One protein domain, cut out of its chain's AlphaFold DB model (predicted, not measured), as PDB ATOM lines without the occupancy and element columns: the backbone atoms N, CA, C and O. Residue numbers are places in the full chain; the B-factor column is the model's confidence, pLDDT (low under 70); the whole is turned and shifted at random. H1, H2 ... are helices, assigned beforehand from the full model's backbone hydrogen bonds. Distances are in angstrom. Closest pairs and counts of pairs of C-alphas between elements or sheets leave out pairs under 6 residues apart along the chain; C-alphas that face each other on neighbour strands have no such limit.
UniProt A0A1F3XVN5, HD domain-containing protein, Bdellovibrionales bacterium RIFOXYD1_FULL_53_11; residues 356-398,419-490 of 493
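This is residues 356 to 398 and 419 to 490 of the 493 residues of the protein "HD domain-containing protein" of Bdellovibrionales bacterium RIFOXYD1_FULL_53_11 (UniProt A0A1F3XVN5). A small body of crossed helices has one long helical arm: H1 and H4 cross in its middle, H2 packs on H4, and the hairpin of H5 and H6 packs on H1 through H5. Residues 469 to 490, nearly the whole of H7 and the two residues after it, stick out as the arm and make much of the length, while residues 390 to 395, from the end of H2 into H3, stick out elsewhere. The printed part has 115 residues with seven named helices, H1 to H7 in chain order, and no named strand; the class is all helix. It is loose, with a radius of gyration of the C-alphas of 18.2 A, and elongated, spanning 64 by 41 by 26 A.

H1, residues 356 to 376, touches H4, residues 419 to 432, at a steep tilt of 39 degrees, opposite ways; the closest C-alphas, of Phe 370 and Ala 427, are 5.1 A apart. H2, residues 383 to 391, touches H4 at a shallow tilt of 32 degrees, opposite ways, closest at the C-alphas of Ile 385 and Ala 422, 6.3 A. H3, residues 394 to 398, touches no helix. H5, residues 436 to 447, touches H1 with residues 439 to 443 alone, at a steep tilt of 58 degrees, the same way; the C-alphas of Leu 366 and Arg 443 come closest, at 6.4 A. H5 and H6, residues 453 to 462, form a helical hairpin at a steep tilt of 43 degrees, with the closest C-alphas, of Leu 446 and Gly 454, 4.9 A apart. H7, residues 468 to 488, touches no helix; it is close to but not clearly touching H2, at the C-alphas of Leu 383 and Glu 468, 7.2 A. Every O i to N i+4 pair is within hydrogen-bond range in H1, H2, H4, H5, H6 and H7; in H3 it is 0 of 1, with 1 of 2 O i to N i+3 pairs within range.

H1 begins at C-alpha 356 (-18.593, -2.461, 47.615) and is 30.3 A long. H2 is 12.1 A, H3 6.7 A, H4 19.8 A, H5 16.8 A and H6 14.2 A long. H4 begins after the cut at C-alpha 419 (-40.679, -20.157, 34.572). H7, 29.8 A long, ends at C-alpha 488 (-16.055, -60.569, 45.938).

The two C-alphas farthest apart, of Glu 357 and Ser 490, are 64.2 A apart. Residues 399 to 418 are not printed, and C-alphas 398 and 419 are 16.7 A apart across this cut. Of the links that are printed whole, no link is long. The mean pLDDT of the printed part is 71.5; it is under 70 at residue 388 and residues 390 to 398, 449 to 457 and 461 to 490.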
ATOM      1  N   ASN A 356     -17.238  -1.942  47.435       94.00
ATOM      2  CA  ASN A 356     -18.593  -2.461  47.615       94.00
ATOM      3  C   ASN A 356     -19.467  -2.178  46.387       94.00
ATOM      4  O   ASN A 356     -20.211  -3.059  45.967       94.00
ATOM      5  N   GLU A 357     -19.347  -1.000  45.772       95.31
ATOM      6  CA  GLU A 357     -20.074  -0.690  44.533       95.31
ATOM      7  C   GLU A 357     -19.604  -1.564  43.358       95.31
ATOM      8  O   GLU A 357     -20.433  -2.176  42.691       95.31
ATOM      9  N   LEU A 358     -18.291  -1.760  43.175       95.19
ATOM     10  CA  LEU A 358     -17.768  -2.687  42.155       95.19
ATOM     11  C   LEU A 358     -18.230  -4.140  42.374       95.19
ATOM     12  O   LEU A 358     -18.477  -4.878  41.417       95.19
ATOM     13  N   ALA A 359     -18.341  -4.568  43.632       95.50
ATOM     14  CA  ALA A 359     -18.884  -5.876  43.976       95.50
ATOM     15  C   ALA A 359     -20.371  -5.992  43.624       95.50
ATOM     16  O   ALA A 359     -20.769  -6.987  43.018       95.50
ATOM     17  N   LYS A 360     -21.180  -4.974  43.942       96.88
ATOM     18  CA  LYS A 360     -22.592  -4.921  43.539       96.88
ATOM     19  C   LYS A 360     -22.725  -5.010  42.024       96.88
ATOM     20  O   LYS A 360     -23.474  -5.850  41.541       96.88
ATOM     21  N   GLU A 361     -21.960  -4.219  41.276       97.12
ATOM     22  CA  GLU A 361     -21.944  -4.258  39.807       97.12
ATOM     23  C   GLU A 361     -21.615  -5.658  39.274       97.12
ATOM     24  O   GLU A 361     -22.302  -6.157  38.382       97.12
ATOM     25  N   CYS A 362     -20.612  -6.331  39.853       96.38
ATOM     26  CA  CYS A 362     -20.263  -7.705  39.497       96.38
ATOM     27  C   CYS A 362     -21.437  -8.670  39.714       96.38
ATOM     28  O   CYS A 362     -21.759  -9.458  38.826       96.38
ATOM     29  N   ILE A 363     -22.084  -8.612  40.879       97.50
ATOM     30  CA  ILE A 363     -23.199  -9.500  41.230       97.50
ATOM     31  C   ILE A 363     -24.416  -9.240  40.342       97.50
ATOM     32  O   ILE A 363     -25.012 -10.190  39.838       97.50
ATOM     33  N   LEU A 364     -24.756  -7.972  40.101       97.44
ATOM     34  CA  LEU A 364     -25.870  -7.587  39.233       97.44
ATOM     35  C   LEU A 364     -25.635  -8.038  37.789       97.44
ATOM     36  O   LEU A 364     -26.550  -8.578  37.172       97.44
ATOM     37  N   PHE A 365     -24.413  -7.878  37.275       96.06
ATOM     38  CA  PHE A 365     -24.042  -8.359  35.946       96.06
ATOM     39  C   PHE A 365     -24.228  -9.874  35.821       96.06
ATOM     40  O   PHE A 365     -24.871 -10.339  34.882       96.06
ATOM     41  N   LEU A 366     -23.683 -10.644  36.769       94.31
ATOM     42  CA  LEU A 366     -23.786 -12.103  36.746       94.31
ATOM     43  C   LEU A 366     -25.242 -12.557  36.854       94.31
ATOM     44  O   LEU A 366     -25.665 -13.427  36.097       94.31
ATOM     45  N   PHE A 367     -26.012 -11.946  37.756       95.50
ATOM     46  CA  PHE A 367     -27.430 -12.243  37.909       95.50
ATOM     47  C   PHE A 367     -28.192 -11.994  36.603       95.50
ATOM     48  O   PHE A 367     -28.863 -12.899  36.115       95.50
ATOM     49  N   ASP A 368     -28.038 -10.812  35.998       94.31
ATOM     50  CA  ASP A 368     -28.745 -10.445  34.766       94.31
ATOM     51  C   ASP A 368     -28.342 -11.323  33.581       94.31
ATOM     52  O   ASP A 368     -29.168 -11.634  32.720       94.31
ATOM     53  N   PHE A 369     -27.073 -11.729  33.527       92.12
ATOM     54  CA  PHE A 369     -26.599 -12.674  32.529       92.12
ATOM     55  C   PHE A 369     -27.277 -14.038  32.697       92.12
ATOM     56  O   PHE A 369     -27.854 -14.554  31.740       92.12
ATOM     57  N   PHE A 370     -27.239 -14.614  33.903       87.94
ATOM     58  CA  PHE A 370     -27.777 -15.951  34.147       87.94
ATOM     59  C   PHE A 370     -29.299 -16.007  34.100       87.94
ATOM     60  O   PHE A 370     -29.843 -16.970  33.567       87.94
ATOM     61  N   GLU A 371     -29.996 -14.972  34.568       89.81
ATOM     62  CA  GLU A 371     -31.447 -14.868  34.412       89.81
ATOM     63  C   GLU A 371     -31.821 -14.929  32.924       89.81
ATOM     64  O   GLU A 371     -32.623 -15.774  32.524       89.81
ATOM     65  N   LYS A 372     -31.180 -14.111  32.074       86.62
ATOM     66  CA  LYS A 372     -31.405 -14.131  30.617       86.62
ATOM     67  C   LYS A 372     -31.021 -15.465  29.985       86.62
ATOM     68  O   LYS A 372     -31.737 -15.950  29.110       86.62
ATOM     69  N   PHE A 373     -29.908 -16.055  30.420       84.12
ATOM     70  CA  PHE A 373     -29.464 -17.361  29.948       84.12
ATOM     71  C   PHE A 373     -30.527 -18.433  30.216       84.12
ATOM     72  O   PHE A 373     -30.914 -19.130  29.283       84.12
ATOM     73  N   PHE A 374     -31.048 -18.533  31.441       83.31
ATOM     74  CA  PHE A 374     -32.067 -19.529  31.779       83.31
ATOM     75  C   PHE A 374     -33.414 -19.251  31.112       83.31
ATOM     76  O   PHE A 374     -34.053 -20.196  30.658       83.31
ATOM     77  N   VAL A 375     -33.807 -17.982  30.951       83.44
ATOM     78  CA  VAL A 375     -35.014 -17.617  30.185       83.44
ATOM     79  C   VAL A 375     -34.935 -18.144  28.747       83.44
ATOM     80  O   VAL A 375     -35.930 -18.634  28.219       83.44
ATOM     81  N   GLY A 376     -33.754 -18.095  28.122       74.31
ATOM     82  CA  GLY A 376     -33.527 -18.669  26.794       74.31
ATOM     83  C   GLY A 376     -33.308 -20.188  26.775       74.31
ATOM     84  O   GLY A 376     -33.388 -20.790  25.708       74.31
ATOM     85  N   ASN A 377     -33.024 -20.810  27.923       75.75
ATOM     86  CA  ASN A 377     -32.580 -22.203  28.038       75.75
ATOM     87  C   ASN A 377     -33.215 -22.896  29.259       75.75
ATOM     88  O   ASN A 377     -32.516 -23.336  30.173       75.75
ATOM     89  N   LEU A 378     -34.547 -23.000  29.300       80.38
ATOM     90  CA  LEU A 378     -35.270 -23.573  30.451       80.38
ATOM     91  C   LEU A 378     -34.876 -25.028  30.766       80.38
ATOM     92  O   LEU A 378     -34.883 -25.441  31.922       80.38
ATOM     93  N   ASN A 379     -34.476 -25.798  29.754       77.50
ATOM     94  CA  ASN A 379     -33.951 -27.159  29.908       77.50
ATOM     95  C   ASN A 379     -32.599 -27.221  30.644       77.50
ATOM     96  O   ASN A 379     -32.204 -28.289  31.100       77.50
ATOM     97  N   MET A 380     -31.897 -26.092  30.757       78.62
ATOM     98  CA  MET A 380     -30.617 -25.969  31.458       78.62
ATOM     99  C   MET A 380     -30.785 -25.517  32.916       78.62
ATOM    100  O   MET A 380     -29.783 -25.320  33.601       78.62
ATOM    101  N   LEU A 381     -32.020 -25.340  33.408       78.12
ATOM    102  CA  LEU A 381     -32.266 -25.029  34.818       78.12
ATOM    103  C   LEU A 381     -31.638 -26.102  35.728       78.12
ATOM    104  O   LEU A 381     -31.694 -27.284  35.391       78.12
ATOM    105  N   PRO A 382     -31.081 -25.743  36.898       78.25
ATOM    106  CA  PRO A 382     -30.568 -26.729  37.841       78.25
ATOM    107  C   PRO A 382     -31.639 -27.744  38.259       78.25
ATOM    108  O   PRO A 382     -32.804 -27.388  38.445       78.25
ATOM    109  N   LEU A 383     -31.246 -29.002  38.476       73.06
ATOM    110  CA  LEU A 383     -32.192 -30.090  38.747       73.06
ATOM    111  C   LEU A 383     -33.074 -29.837  39.981       73.06
ATOM    112  O   LEU A 383     -34.241 -30.220  39.995       73.06
ATOM    113  N   HIS A 384     -32.547 -29.189  41.024       74.44
ATOM    114  CA  HIS A 384     -33.350 -28.851  42.203       74.44
ATOM    115  C   HIS A 384     -34.443 -27.822  41.883       74.44
ATOM    116  O   HIS A 384     -35.541 -27.949  42.411       74.44
ATOM    117  N   ILE A 385     -34.184 -26.879  40.971       77.00
ATOM    118  CA  ILE A 385     -35.175 -25.907  40.488       77.00
ATOM    119  C   ILE A 385     -36.233 -26.591  39.623       77.00
ATOM    120  O   ILE A 385     -37.423 -26.338  39.796       77.00
ATOM    121  N   GLN A 386     -35.817 -27.486  38.723       75.12
ATOM    122  CA  GLN A 386     -36.751 -28.263  37.899       75.12
ATOM    123  C   GLN A 386     -37.708 -29.084  38.776       75.12
ATOM    124  O   GLN A 386     -38.918 -29.044  38.585       75.12
ATOM    125  N   ARG A 387     -37.185 -29.740  39.819       71.12
ATOM    126  CA  ARG A 387     -38.007 -30.474  40.795       71.12
ATOM    127  C   ARG A 387     -38.957 -29.571  41.578       71.12
ATOM    128  O   ARG A 387     -40.091 -29.963  41.825       71.12
ATOM    129  N   GLU A 388     -38.516 -28.385  41.998       69.69
ATOM    130  CA  GLU A 388     -39.386 -27.412  42.678       69.69
ATOM    131  C   GLU A 388     -40.546 -26.965  41.772       69.69
ATOM    132  O   GLU A 388     -41.687 -26.896  42.235       69.69
ATOM    133  N   LEU A 389     -40.271 -26.749  40.480       70.44
ATOM    134  CA  LEU A 389     -41.273 -26.435  39.459       70.44
ATOM    135  C   LEU A 389     -42.260 -27.579  39.204       70.44
ATOM    136  O   LEU A 389     -43.448 -27.319  39.027       70.44
ATOM    137  N   GLU A 390     -41.788 -28.825  39.165       68.38
ATOM    138  CA  GLU A 390     -42.633 -30.009  38.954       68.38
ATOM    139  C   GLU A 390     -43.532 -30.288  40.156       68.38
ATOM    140  O   GLU A 390     -44.728 -30.538  40.009       68.38
ATOM    141  N   LEU A 391     -42.956 -30.240  41.359       65.25
ATOM    142  CA  LEU A 391     -43.669 -30.572  42.588       65.25
ATOM    143  C   LEU A 391     -44.673 -29.491  42.990       65.25
ATOM    144  O   LEU A 391     -45.551 -29.801  43.798       65.25
ATOM    145  N   LYS A 392     -44.518 -28.250  42.483       62.31
ATOM    146  CA  LYS A 392     -45.280 -27.043  42.864       62.31
ATOM    147  C   LYS A 392     -45.748 -27.121  44.317       62.31
ATOM    148  O   LYS A 392     -46.951 -27.188  44.585       62.31
ATOM    149  N   PRO A 393     -44.805 -27.232  45.269       52.38
ATOM    150  CA  PRO A 393     -45.135 -27.594  46.638       52.38
ATOM    151  C   PRO A 393     -46.164 -26.612  47.223       52.38
ATOM    152  O   PRO A 393     -46.227 -25.475  46.768       52.38
ATOM    153  N   PRO A 394     -46.963 -26.984  48.240       43.97
ATOM    154  CA  PRO A 394     -48.140 -26.204  48.657       43.97
ATOM    155  C   PRO A 394     -47.895 -24.704  48.922       43.97
ATOM    156  O   PRO A 394     -48.776 -23.878  48.693       43.97
ATOM    157  N   TRP A 395     -46.684 -24.334  49.350       48.19
ATOM    158  CA  TRP A 395     -46.265 -22.944  49.562       48.19
ATOM    159  C   TRP A 395     -45.951 -22.179  48.270       48.19
ATOM    160  O   TRP A 395     -46.016 -20.958  48.289       48.19
ATOM    161  N   TRP A 396     -45.639 -22.847  47.157       53.78
ATOM    162  CA  TRP A 396     -45.361 -22.229  45.856       53.78
ATOM    163  C   TRP A 396     -46.528 -21.333  45.443       53.78
ATOM    164  O   TRP A 396     -46.371 -20.136  45.214       53.78
ATOM    165  N   HIS A 397     -47.743 -21.883  45.460       56.16
ATOM    166  CA  HIS A 397     -48.945 -21.122  45.143       56.16
ATOM    167  C   HIS A 397     -49.383 -20.187  46.275       56.16
ATOM    168  O   HIS A 397     -49.857 -19.092  45.993       56.16
ATOM    169  N   GLU A 398     -49.203 -20.560  47.545       50.97
ATOM    170  CA  GLU A 398     -49.579 -19.694  48.672       50.97
ATOM    171  C   GLU A 398     -48.701 -18.432  48.766       50.97
ATOM    172  O   GLU A 398     -49.186 -17.355  49.111       50.97
ATOM    173  N   SER A 419     -41.984 -20.038  35.238       75.31
ATOM    174  CA  SER A 419     -40.679 -20.157  34.572       75.31
ATOM    175  C   SER A 419     -39.788 -18.938  34.826       75.31
ATOM    176  O   SER A 419     -38.590 -19.090  35.062       75.31
ATOM    177  N   SER A 420     -40.360 -17.728  34.842       81.69
ATOM    178  CA  SER A 420     -39.616 -16.505  35.171       81.69
ATOM    179  C   SER A 420     -39.090 -16.529  36.609       81.69
ATOM    180  O   SER A 420     -37.926 -16.202  36.841       81.69
ATOM    181  N   ILE A 421     -39.910 -16.972  37.570       81.31
ATOM    182  CA  ILE A 421     -39.484 -17.143  38.965       81.31
ATOM    183  C   ILE A 421     -38.349 -18.166  39.040       81.31
ATOM    184  O   ILE A 421     -37.301 -17.864  39.602       81.31
ATOM    185  N   ALA A 422     -38.503 -19.334  38.416       82.25
ATOM    186  CA  ALA A 422     -37.466 -20.362  38.408       82.25
ATOM    187  C   ALA A 422     -36.134 -19.888  37.813       82.25
ATOM    188  O   ALA A 422     -35.081 -20.206  38.364       82.25
ATOM    189  N   CYS A 423     -36.156 -19.082  36.748       86.31
ATOM    190  CA  CYS A 423     -34.940 -18.491  36.182       86.31
ATOM    191  C   CYS A 423     -34.239 -17.559  37.180       86.31
ATOM    192  O   CYS A 423     -33.021 -17.630  37.333       86.31
ATOM    193  N   LYS A 424     -35.003 -16.727  37.902       88.88
ATOM    194  CA  LYS A 424     -34.467 -15.855  38.959       88.88
ATOM    195  C   LYS A 424     -33.872 -16.654  40.115       88.88
ATOM    196  O   LYS A 424     -32.792 -16.312  40.588       88.88
ATOM    197  N   LEU A 425     -34.551 -17.718  40.549       84.75
ATOM    198  CA  LEU A 425     -34.064 -18.614  41.604       84.75
ATOM    199  C   LEU A 425     -32.763 -19.305  41.187       84.75
ATOM    200  O   LEU A 425     -31.791 -19.285  41.935       84.75
ATOM    201  N   ALA A 426     -32.724 -19.857  39.972       85.94
ATOM    202  CA  ALA A 426     -31.540 -20.506  39.422       85.94
ATOM    203  C   ALA A 426     -30.350 -19.542  39.329       85.94
ATOM    204  O   ALA A 426     -29.242 -19.891  39.737       85.94
ATOM    205  N   ALA A 427     -30.578 -18.321  38.837       91.19
ATOM    206  CA  ALA A 427     -29.551 -17.288  38.765       91.19
ATOM    207  C   ALA A 427     -29.047 -16.885  40.161       91.19
ATOM    208  O   ALA A 427     -27.840 -16.780  40.371       91.19
ATOM    209  N   ALA A 428     -29.950 -16.703  41.128       92.25
ATOM    210  CA  ALA A 428     -29.588 -16.348  42.497       92.25
ATOM    211  C   ALA A 428     -28.753 -17.440  43.179       92.25
ATOM    212  O   ALA A 428     -27.688 -17.133  43.713       92.25
ATOM    213  N   ASP A 429     -29.196 -18.700  43.116       90.31
ATOM    214  CA  ASP A 429     -28.494 -19.846  43.707       90.31
ATOM    215  C   ASP A 429     -27.086 -19.999  43.107       90.31
ATOM    216  O   ASP A 429     -26.104 -20.197  43.826       90.31
ATOM    217  N   LEU A 430     -26.979 -19.854  41.781       89.38
ATOM    218  CA  LEU A 430     -25.718 -19.916  41.045       89.38
ATOM    219  C   LEU A 430     -24.744 -18.823  41.474       89.38
ATOM    220  O   LEU A 430     -23.589 -19.117  41.769       89.38
ATOM    221  N   VAL A 431     -25.204 -17.573  41.516       93.75
ATOM    222  CA  VAL A 431     -24.356 -16.424  41.847       93.75
ATOM    223  C   VAL A 431     -23.967 -16.426  43.326       93.75
ATOM    224  O   VAL A 431     -22.814 -16.148  43.656       93.75
ATOM    225  N   ALA A 432     -24.888 -16.776  44.226       94.38
ATOM    226  CA  ALA A 432     -24.636 -16.788  45.664       94.38
ATOM    227  C   ALA A 432     -23.718 -17.943  46.121       94.38
ATOM    228  O   ALA A 432     -23.013 -17.801  47.124       94.38
ATOM    229  N   ASP A 433     -23.674 -19.072  45.398       92.19
ATOM    230  CA  ASP A 433     -22.757 -20.180  45.712       92.19
ATOM    231  C   ASP A 433     -21.297 -19.882  45.316       92.19
ATOM    232  O   ASP A 433     -20.408 -20.629  45.716       92.19
ATOM    233  N   LEU A 434     -20.997 -18.819  44.562       92.81
ATOM    234  CA  LEU A 434     -19.618 -18.496  44.165       92.81
ATOM    235  C   LEU A 434     -18.778 -17.961  45.327       92.81
ATOM    236  O   LEU A 434     -19.283 -17.384  46.286       92.81
ATOM    237  N   THR A 435     -17.467 -18.130  45.220       94.38
ATOM    238  CA  THR A 435     -16.466 -17.358  45.966       94.38
ATOM    239  C   THR A 435     -16.238 -15.989  45.318       94.38
ATOM    240  O   THR A 435     -16.594 -15.769  44.158       94.38
ATOM    241  N   ASP A 436     -15.589 -15.071  46.036       94.62
ATOM    242  CA  ASP A 436     -15.267 -13.728  45.536       94.62
ATOM    243  C   ASP A 436     -14.434 -13.798  44.248       94.62
ATOM    244  O   ASP A 436     -14.673 -13.067  43.285       94.62
ATOM    245  N   ARG A 437     -13.467 -14.721  44.209       91.69
ATOM    246  CA  ARG A 437     -12.593 -14.931  43.052       91.69
ATOM    247  C   ARG A 437     -13.342 -15.529  41.864       91.69
ATOM    248  O   ARG A 437     -13.201 -15.015  40.759       91.69
ATOM    249  N   GLU A 438     -14.141 -16.572  42.090       91.88
ATOM    250  CA  GLU A 438     -14.954 -17.190  41.034       91.88
ATOM    251  C   GLU A 438     -15.910 -16.165  40.406       91.88
ATOM    252  O   GLU A 438     -16.041 -16.124  39.187       91.88
ATOM    253  N   ALA A 439     -16.531 -15.292  41.208       93.12
ATOM    254  CA  ALA A 439     -17.412 -14.244  40.698       93.12
ATOM    255  C   ALA A 439     -16.678 -13.266  39.758       93.12
ATOM    256  O   ALA A 439     -17.165 -12.984  38.660       93.12
ATOM    257  N   LEU A 440     -15.487 -12.792  40.146       92.62
ATOM    258  CA  LEU A 440     -14.677 -11.901  39.306       92.62
ATOM    259  C   LEU A 440     -14.214 -12.590  38.016       92.62
ATOM    260  O   LEU A 440     -14.392 -12.039  36.931       92.62
ATOM    261  N   GLU A 441     -13.656 -13.799  38.121       90.00
ATOM    262  CA  GLU A 441     -13.144 -14.549  36.968       90.00
ATOM    263  C   GLU A 441     -14.258 -14.873  35.966       90.00
ATOM    264  O   GLU A 441     -14.062 -14.726  34.755       90.00
ATOM    265  N   THR A 442     -15.441 -15.250  36.459       88.44
ATOM    266  CA  THR A 442     -16.625 -15.470  35.626       88.44
ATOM    267  C   THR A 442     -17.062 -14.188  34.937       88.44
ATOM    268  O   THR A 442     -17.237 -14.194  33.718       88.44
ATOM    269  N   ARG A 443     -17.236 -13.086  35.678       90.88
ATOM    270  CA  ARG A 443     -17.647 -11.800  35.093       90.88
ATOM    271  C   ARG A 443     -16.690 -11.398  33.975       90.88
ATOM    272  O   ARG A 443     -17.121 -11.028  32.886       90.88
ATOM    273  N   ASP A 444     -15.392 -11.504  34.231       89.00
ATOM    274  CA  ASP A 444     -14.365 -11.120  33.272       89.00
ATOM    275  C   ASP A 444     -14.353 -12.042  32.045       89.00
ATOM    276  O   ASP A 444     -14.145 -11.573  30.928       89.00
ATOM    277  N   ALA A 445     -14.605 -13.343  32.216       83.81
ATOM    278  CA  ALA A 445     -14.738 -14.278  31.100       83.81
ATOM    279  C   ALA A 445     -15.975 -13.987  30.238       83.81
ATOM    280  O   ALA A 445     -15.871 -13.998  29.012       83.81
ATOM    281  N   LEU A 446     -17.113 -13.674  30.862       84.25
ATOM    282  CA  LEU A 446     -18.358 -13.334  30.172       84.25
ATOM    283  C   LEU A 446     -18.294 -11.971  29.467       84.25
ATOM    284  O   LEU A 446     -18.890 -11.812  28.409       84.25
ATOM    285  N   ASN A 447     -17.544 -11.000  29.993       81.62
ATOM    286  CA  ASN A 447     -17.331  -9.713  29.315       81.62
ATOM    287  C   ASN A 447     -16.434  -9.823  28.073       81.62
ATOM    288  O   ASN A 447     -16.537  -9.004  27.165       81.62
ATOM    289  N   ARG A 448     -15.569 -10.841  27.989       76.00
ATOM    290  CA  ARG A 448     -14.689 -11.097  26.832       76.00
ATOM    291  C   ARG A 448     -15.389 -11.873  25.701       76.00
ATOM    292  O   ARG A 448     -14.715 -12.604  24.974       76.00
ATOM    293  N   ALA A 449     -16.714 -11.741  25.564       53.62
ATOM    294  CA  ALA A 449     -17.625 -12.530  24.716       53.62
ATOM    295  C   ALA A 449     -17.412 -12.454  23.181       53.62
ATOM    296  O   ALA A 449     -18.357 -12.600  22.415       53.62
ATOM    297  N   GLU A 450     -16.171 -12.314  22.717       47.81
ATOM    298  CA  GLU A 450     -15.747 -12.597  21.339       47.81
ATOM    299  C   GLU A 450     -14.926 -13.906  21.232       47.81
ATOM    300  O   GLU A 450     -14.301 -14.176  20.211       47.81
ATOM    301  N   SER A 451     -14.911 -14.766  22.262       49.47
ATOM    302  CA  SER A 451     -14.119 -16.011  22.264       49.47
ATOM    303  C   SER A 451     -14.792 -17.166  23.025       49.47
ATOM    304  O   SER A 451     -15.603 -16.943  23.925       49.47
ATOM    305  N   GLY A 452     -14.427 -18.416  22.698       56.34
ATOM    306  CA  GLY A 452     -14.934 -19.650  23.334       56.34
ATOM    307  C   GLY A 452     -14.807 -19.711  24.868       56.34
ATOM    308  O   GLY A 452     -15.480 -20.515  25.507       56.34
ATOM    309  N   ALA A 453     -14.039 -18.799  25.473       59.31
ATOM    310  CA  ALA A 453     -13.882 -18.641  26.916       59.31
ATOM    311  C   ALA A 453     -15.197 -18.344  27.669       59.31
ATOM    312  O   ALA A 453     -15.327 -18.731  28.831       59.31
ATOM    313  N   GLY A 454     -16.171 -17.678  27.032       62.38
ATOM    314  CA  GLY A 454     -17.486 -17.425  27.635       62.38
ATOM    315  C   GLY A 454     -18.303 -18.709  27.812       62.38
ATOM    316  O   GLY A 454     -18.863 -18.945  28.880       62.38
ATOM    317  N   MET A 455     -18.292 -19.588  26.804       68.19
ATOM    318  CA  MET A 455     -18.958 -20.894  26.880       68.19
ATOM    319  C   MET A 455     -18.292 -21.811  27.904       68.19
ATOM    320  O   MET A 455     -18.988 -22.468  28.670       68.19
ATOM    321  N   GLU A 456     -16.960 -21.805  27.989       67.50
ATOM    322  CA  GLU A 456     -16.260 -22.549  29.039       67.50
ATOM    323  C   GLU A 456     -16.572 -22.023  30.446       67.50
ATOM    324  O   GLU A 456     -16.623 -22.800  31.395       67.50
ATOM    325  N   ALA A 457     -16.768 -20.711  30.617       66.88
ATOM    326  CA  ALA A 457     -17.156 -20.143  31.908       66.88
ATOM    327  C   ALA A 457     -18.558 -20.607  32.326       66.88
ATOM    328  O   ALA A 457     -18.742 -21.007  33.475       66.88
ATOM    329  N   ILE A 458     -19.509 -20.622  31.387       70.69
ATOM    330  CA  ILE A 458     -20.853 -21.168  31.607       70.69
ATOM    331  C   ILE A 458     -20.767 -22.656  31.967       70.69
ATOM    332  O   ILE A 458     -21.334 -23.062  32.978       70.69
ATOM    333  N   ASP A 459     -20.020 -23.454  31.201       70.62
ATOM    334  CA  ASP A 459     -19.891 -24.898  31.430       70.62
ATOM    335  C   ASP A 459     -19.252 -25.211  32.793       70.62
ATOM    336  O   ASP A 459     -19.804 -25.974  33.588       70.62
ATOM    337  N   ARG A 460     -18.150 -24.526  33.139       70.75
ATOM    338  CA  ARG A 460     -17.527 -24.635  34.467       70.75
ATOM    339  C   ARG A 460     -18.523 -24.330  35.576       70.75
ATOM    340  O   ARG A 460     -18.589 -25.074  36.550       70.75
ATOM    341  N   MET A 461     -19.311 -23.271  35.437       69.56
ATOM    342  CA  MET A 461     -20.284 -22.889  36.454       69.56
ATOM    343  C   MET A 461     -21.435 -23.882  36.576       69.56
ATOM    344  O   MET A 461     -21.751 -24.302  37.688       69.56
ATOM    345  N   LEU A 462     -22.018 -24.320  35.463       67.81
ATOM    346  CA  LEU A 462     -23.091 -25.312  35.479       67.81
ATOM    347  C   LEU A 462     -22.602 -26.669  36.006       67.81
ATOM    348  O   LEU A 462     -23.350 -27.351  36.703       67.81
ATOM    349  N   SER A 463     -21.329 -27.018  35.792       65.69
ATOM    350  CA  SER A 463     -20.716 -28.225  36.368       65.69
ATOM    351  C   SER A 463     -20.615 -28.196  37.898       65.69
ATOM    352  O   SER A 463     -20.472 -29.243  38.533       65.69
ATOM    353  N   THR A 464     -20.723 -27.016  38.524       62.59
ATOM    354  CA  THR A 464     -20.773 -26.918  39.986       62.59
ATOM    355  C   THR A 464     -22.127 -27.344  40.555       62.59
ATOM    356  O   THR A 464     -22.207 -27.621  41.753       62.59
ATOM    357  N   PHE A 465     -23.173 -27.461  39.738       62.78
ATOM    358  CA  PHE A 465     -24.485 -27.938  40.168       62.78
ATOM    359  C   PHE A 465     -24.611 -29.436  39.899       62.78
ATOM    360  O   PHE A 465     -24.093 -29.919  38.892       62.78
ATOM    361  N   PRO A 466     -25.300 -30.201  40.764       55.69
ATOM    362  CA  PRO A 466     -25.632 -31.588  40.468       55.69
ATOM    363  C   PRO A 466     -26.414 -31.665  39.149       55.69
ATOM    364  O   PRO A 466     -27.568 -31.244  39.082       55.69
ATOM    365  N   THR A 467     -25.785 -32.181  38.094       52.78
ATOM    366  CA  THR A 467     -26.452 -32.455  36.816       52.78
ATOM    367  C   THR A 467     -27.033 -33.864  36.823       52.78
ATOM    368  O   THR A 467     -26.547 -34.737  37.551       52.78
ATOM    369  N   GLU A 468     -28.040 -34.122  35.984       51.06
ATOM    370  CA  GLU A 468     -28.551 -35.484  35.775       51.06
ATOM    371  C   GLU A 468     -27.420 -36.452  35.419       51.06
ATOM    372  O   GLU A 468     -27.327 -37.520  36.011       51.06
ATOM    373  N   ARG A 469     -26.474 -36.021  34.576       42.94
ATOM    374  CA  ARG A 469     -25.308 -36.817  34.182       42.94
ATOM    375  C   ARG A 469     -24.343 -37.122  35.332       42.94
ATOM    376  O   ARG A 469     -23.808 -38.225  35.400       42.94
ATOM    377  N   MET A 470     -24.112 -36.182  36.255       48.91
ATOM    378  CA  MET A 470     -23.327 -36.474  37.464       48.91
ATOM    379  C   MET A 470     -24.037 -37.481  38.372       48.91
ATOM    380  O   MET A 470     -23.363 -38.331  38.955       48.91
ATOM    381  N   MET A 471     -25.374 -37.426  38.454       51.91
ATOM    382  CA  MET A 471     -26.185 -38.421  39.167       51.91
ATOM    383  C   MET A 471     -26.208 -39.785  38.463       51.91
ATOM    384  O   MET A 471     -26.182 -40.812  39.132       51.91
ATOM    385  N   GLU A 472     -26.230 -39.818  37.129       47.50
ATOM    386  CA  GLU A 472     -26.144 -41.046  36.327       47.50
ATOM    387  C   GLU A 472     -24.794 -41.733  36.513       47.50
ATOM    388  O   GLU A 472     -24.756 -42.913  36.843       47.50
ATOM    389  N   LEU A 473     -23.689 -40.987  36.417       43.31
ATOM    390  CA  LEU A 473     -22.338 -41.517  36.625       43.31
ATOM    391  C   LEU A 473     -22.128 -42.059  38.045       43.31
ATOM    392  O   LEU A 473     -21.393 -43.028  38.233       43.31
ATOM    393  N   THR A 474     -22.764 -41.461  39.059       45.62
ATOM    394  CA  THR A 474     -22.730 -42.004  40.426       45.62
ATOM    395  C   THR A 474     -23.653 -43.210  40.600       45.62
ATOM    396  O   THR A 474     -23.241 -44.177  41.233       45.62
ATOM    397  N   ALA A 475     -24.839 -43.218  39.986       46.44
ATOM    398  CA  ALA A 475     -25.744 -44.369  39.993       46.44
ATOM    399  C   ALA A 475     -25.148 -45.590  39.264       46.44
ATOM    400  O   ALA A 475     -25.274 -46.724  39.734       46.44
ATOM    401  N   GLU A 476     -24.440 -45.366  38.152       46.91
ATOM    402  CA  GLU A 476     -23.640 -46.377  37.453       46.91
ATOM    403  C   GLU A 476     -22.512 -46.901  38.344       46.91
ATOM    404  O   GLU A 476     -22.296 -48.115  38.412       46.91
ATOM    405  N   ARG A 477     -21.840 -46.009  39.086       46.19
ATOM    406  CA  ARG A 477     -20.824 -46.374  40.081       46.19
ATOM    407  C   ARG A 477     -21.407 -47.229  41.195       46.19
ATOM    408  O   ARG A 477     -20.810 -48.255  41.492       46.19
ATOM    409  N   ASP A 478     -22.558 -46.894  41.767       46.44
ATOM    410  CA  ASP A 478     -23.187 -47.726  42.798       46.44
ATOM    411  C   ASP A 478     -23.628 -49.078  42.242       46.44
ATOM    412  O   ASP A 478     -23.405 -50.107  42.879       46.44
ATOM    413  N   HIS A 479     -24.160 -49.138  41.020       46.84
ATOM    414  CA  HIS A 479     -24.517 -50.408  40.381       46.84
ATOM    415  C   HIS A 479     -23.308 -51.276  40.009       46.84
ATOM    416  O   HIS A 479     -23.403 -52.506  40.070       46.84
ATOM    417  N   ALA A 480     -22.188 -50.676  39.602       44.78
ATOM    418  CA  ALA A 480     -20.954 -51.380  39.260       44.78
ATOM    419  C   ALA A 480     -20.175 -51.800  40.514       44.78
ATOM    420  O   ALA A 480     -19.733 -52.942  40.609       44.78
ATOM    421  N   THR A 481     -20.081 -50.919  41.511       39.00
ATOM    422  CA  THR A 481     -19.380 -51.157  42.782       39.00
ATOM    423  C   THR A 481     -20.152 -52.156  43.643       39.00
ATOM    424  O   THR A 481     -19.560 -53.096  44.159       39.00
ATOM    425  N   THR A 482     -21.487 -52.063  43.704       38.50
ATOM    426  CA  THR A 482     -22.327 -53.061  44.395       38.50
ATOM    427  C   THR A 482     -22.269 -54.429  43.706       38.50
ATOM    428  O   THR A 482     -22.272 -55.452  44.390       38.50
ATOM    429  N   ARG A 483     -22.171 -54.493  42.366       44.06
ATOM    430  CA  ARG A 483     -21.964 -55.762  41.637       44.06
ATOM    431  C   ARG A 483     -20.566 -56.342  41.853       44.06
ATOM    432  O   ARG A 483     -20.457 -57.540  42.100       44.06
ATOM    433  N   ALA A 484     -19.525 -55.513  41.816       40.50
ATOM    434  CA  ALA A 484     -18.148 -55.937  42.064       40.50
ATOM    435  C   ALA A 484     -17.961 -56.447  43.504       40.50
ATOM    436  O   ALA A 484     -17.371 -57.503  43.712       40.50
ATOM    437  N   LEU A 485     -18.543 -55.760  44.493       33.53
ATOM    438  CA  LEU A 485     -18.497 -56.175  45.897       33.53
ATOM    439  C   LEU A 485     -19.341 -57.432  46.161       33.53
ATOM    440  O   LEU A 485     -18.886 -58.323  46.870       33.53
ATOM    441  N   LYS A 486     -20.522 -57.584  45.539       40.09
ATOM    442  CA  LYS A 486     -21.301 -58.836  45.626       40.09
ATOM    443  C   LYS A 486     -20.575 -60.039  45.006       40.09
ATOM    444  O   LYS A 486     -20.732 -61.148  45.511       40.09
ATOM    445  N   GLY A 487     -19.770 -59.828  43.962       40.94
ATOM    446  CA  GLY A 487     -18.924 -60.865  43.359       40.94
ATOM    447  C   GLY A 487     -17.695 -61.243  44.199       40.94
ATOM    448  O   GLY A 487     -17.224 -62.369  44.108       40.94
ATOM    449  N   LEU A 488     -17.199 -60.334  45.045       35.09
ATOM    450  CA  LEU A 488     -16.055 -60.569  45.938       35.09
ATOM    451  C   LEU A 488     -16.426 -61.295  47.244       35.09
ATOM    452  O   LEU A 488     -15.558 -61.916  47.850       35.09
ATOM    453  N   PHE A 489     -17.695 -61.246  47.670       33.50
ATOM    454  CA  PHE A 489     -18.177 -61.872  48.915       33.50
ATOM    455  C   PHE A 489     -19.099 -63.085  48.716       33.50
ATOM    456  O   PHE A 489     -19.635 -63.617  49.688       33.50
ATOM    457  N   SER A 490     -19.284 -63.562  47.483       36.88
ATOM    458  CA  SER A 490     -19.972 -64.830  47.218       36.88
ATOM    459  C   SER A 490     -18.975 -65.990  47.291       36.88
ATOM    460  O   SER A 490     -18.494 -66.491  46.281       36.88
TER     461      SER A 490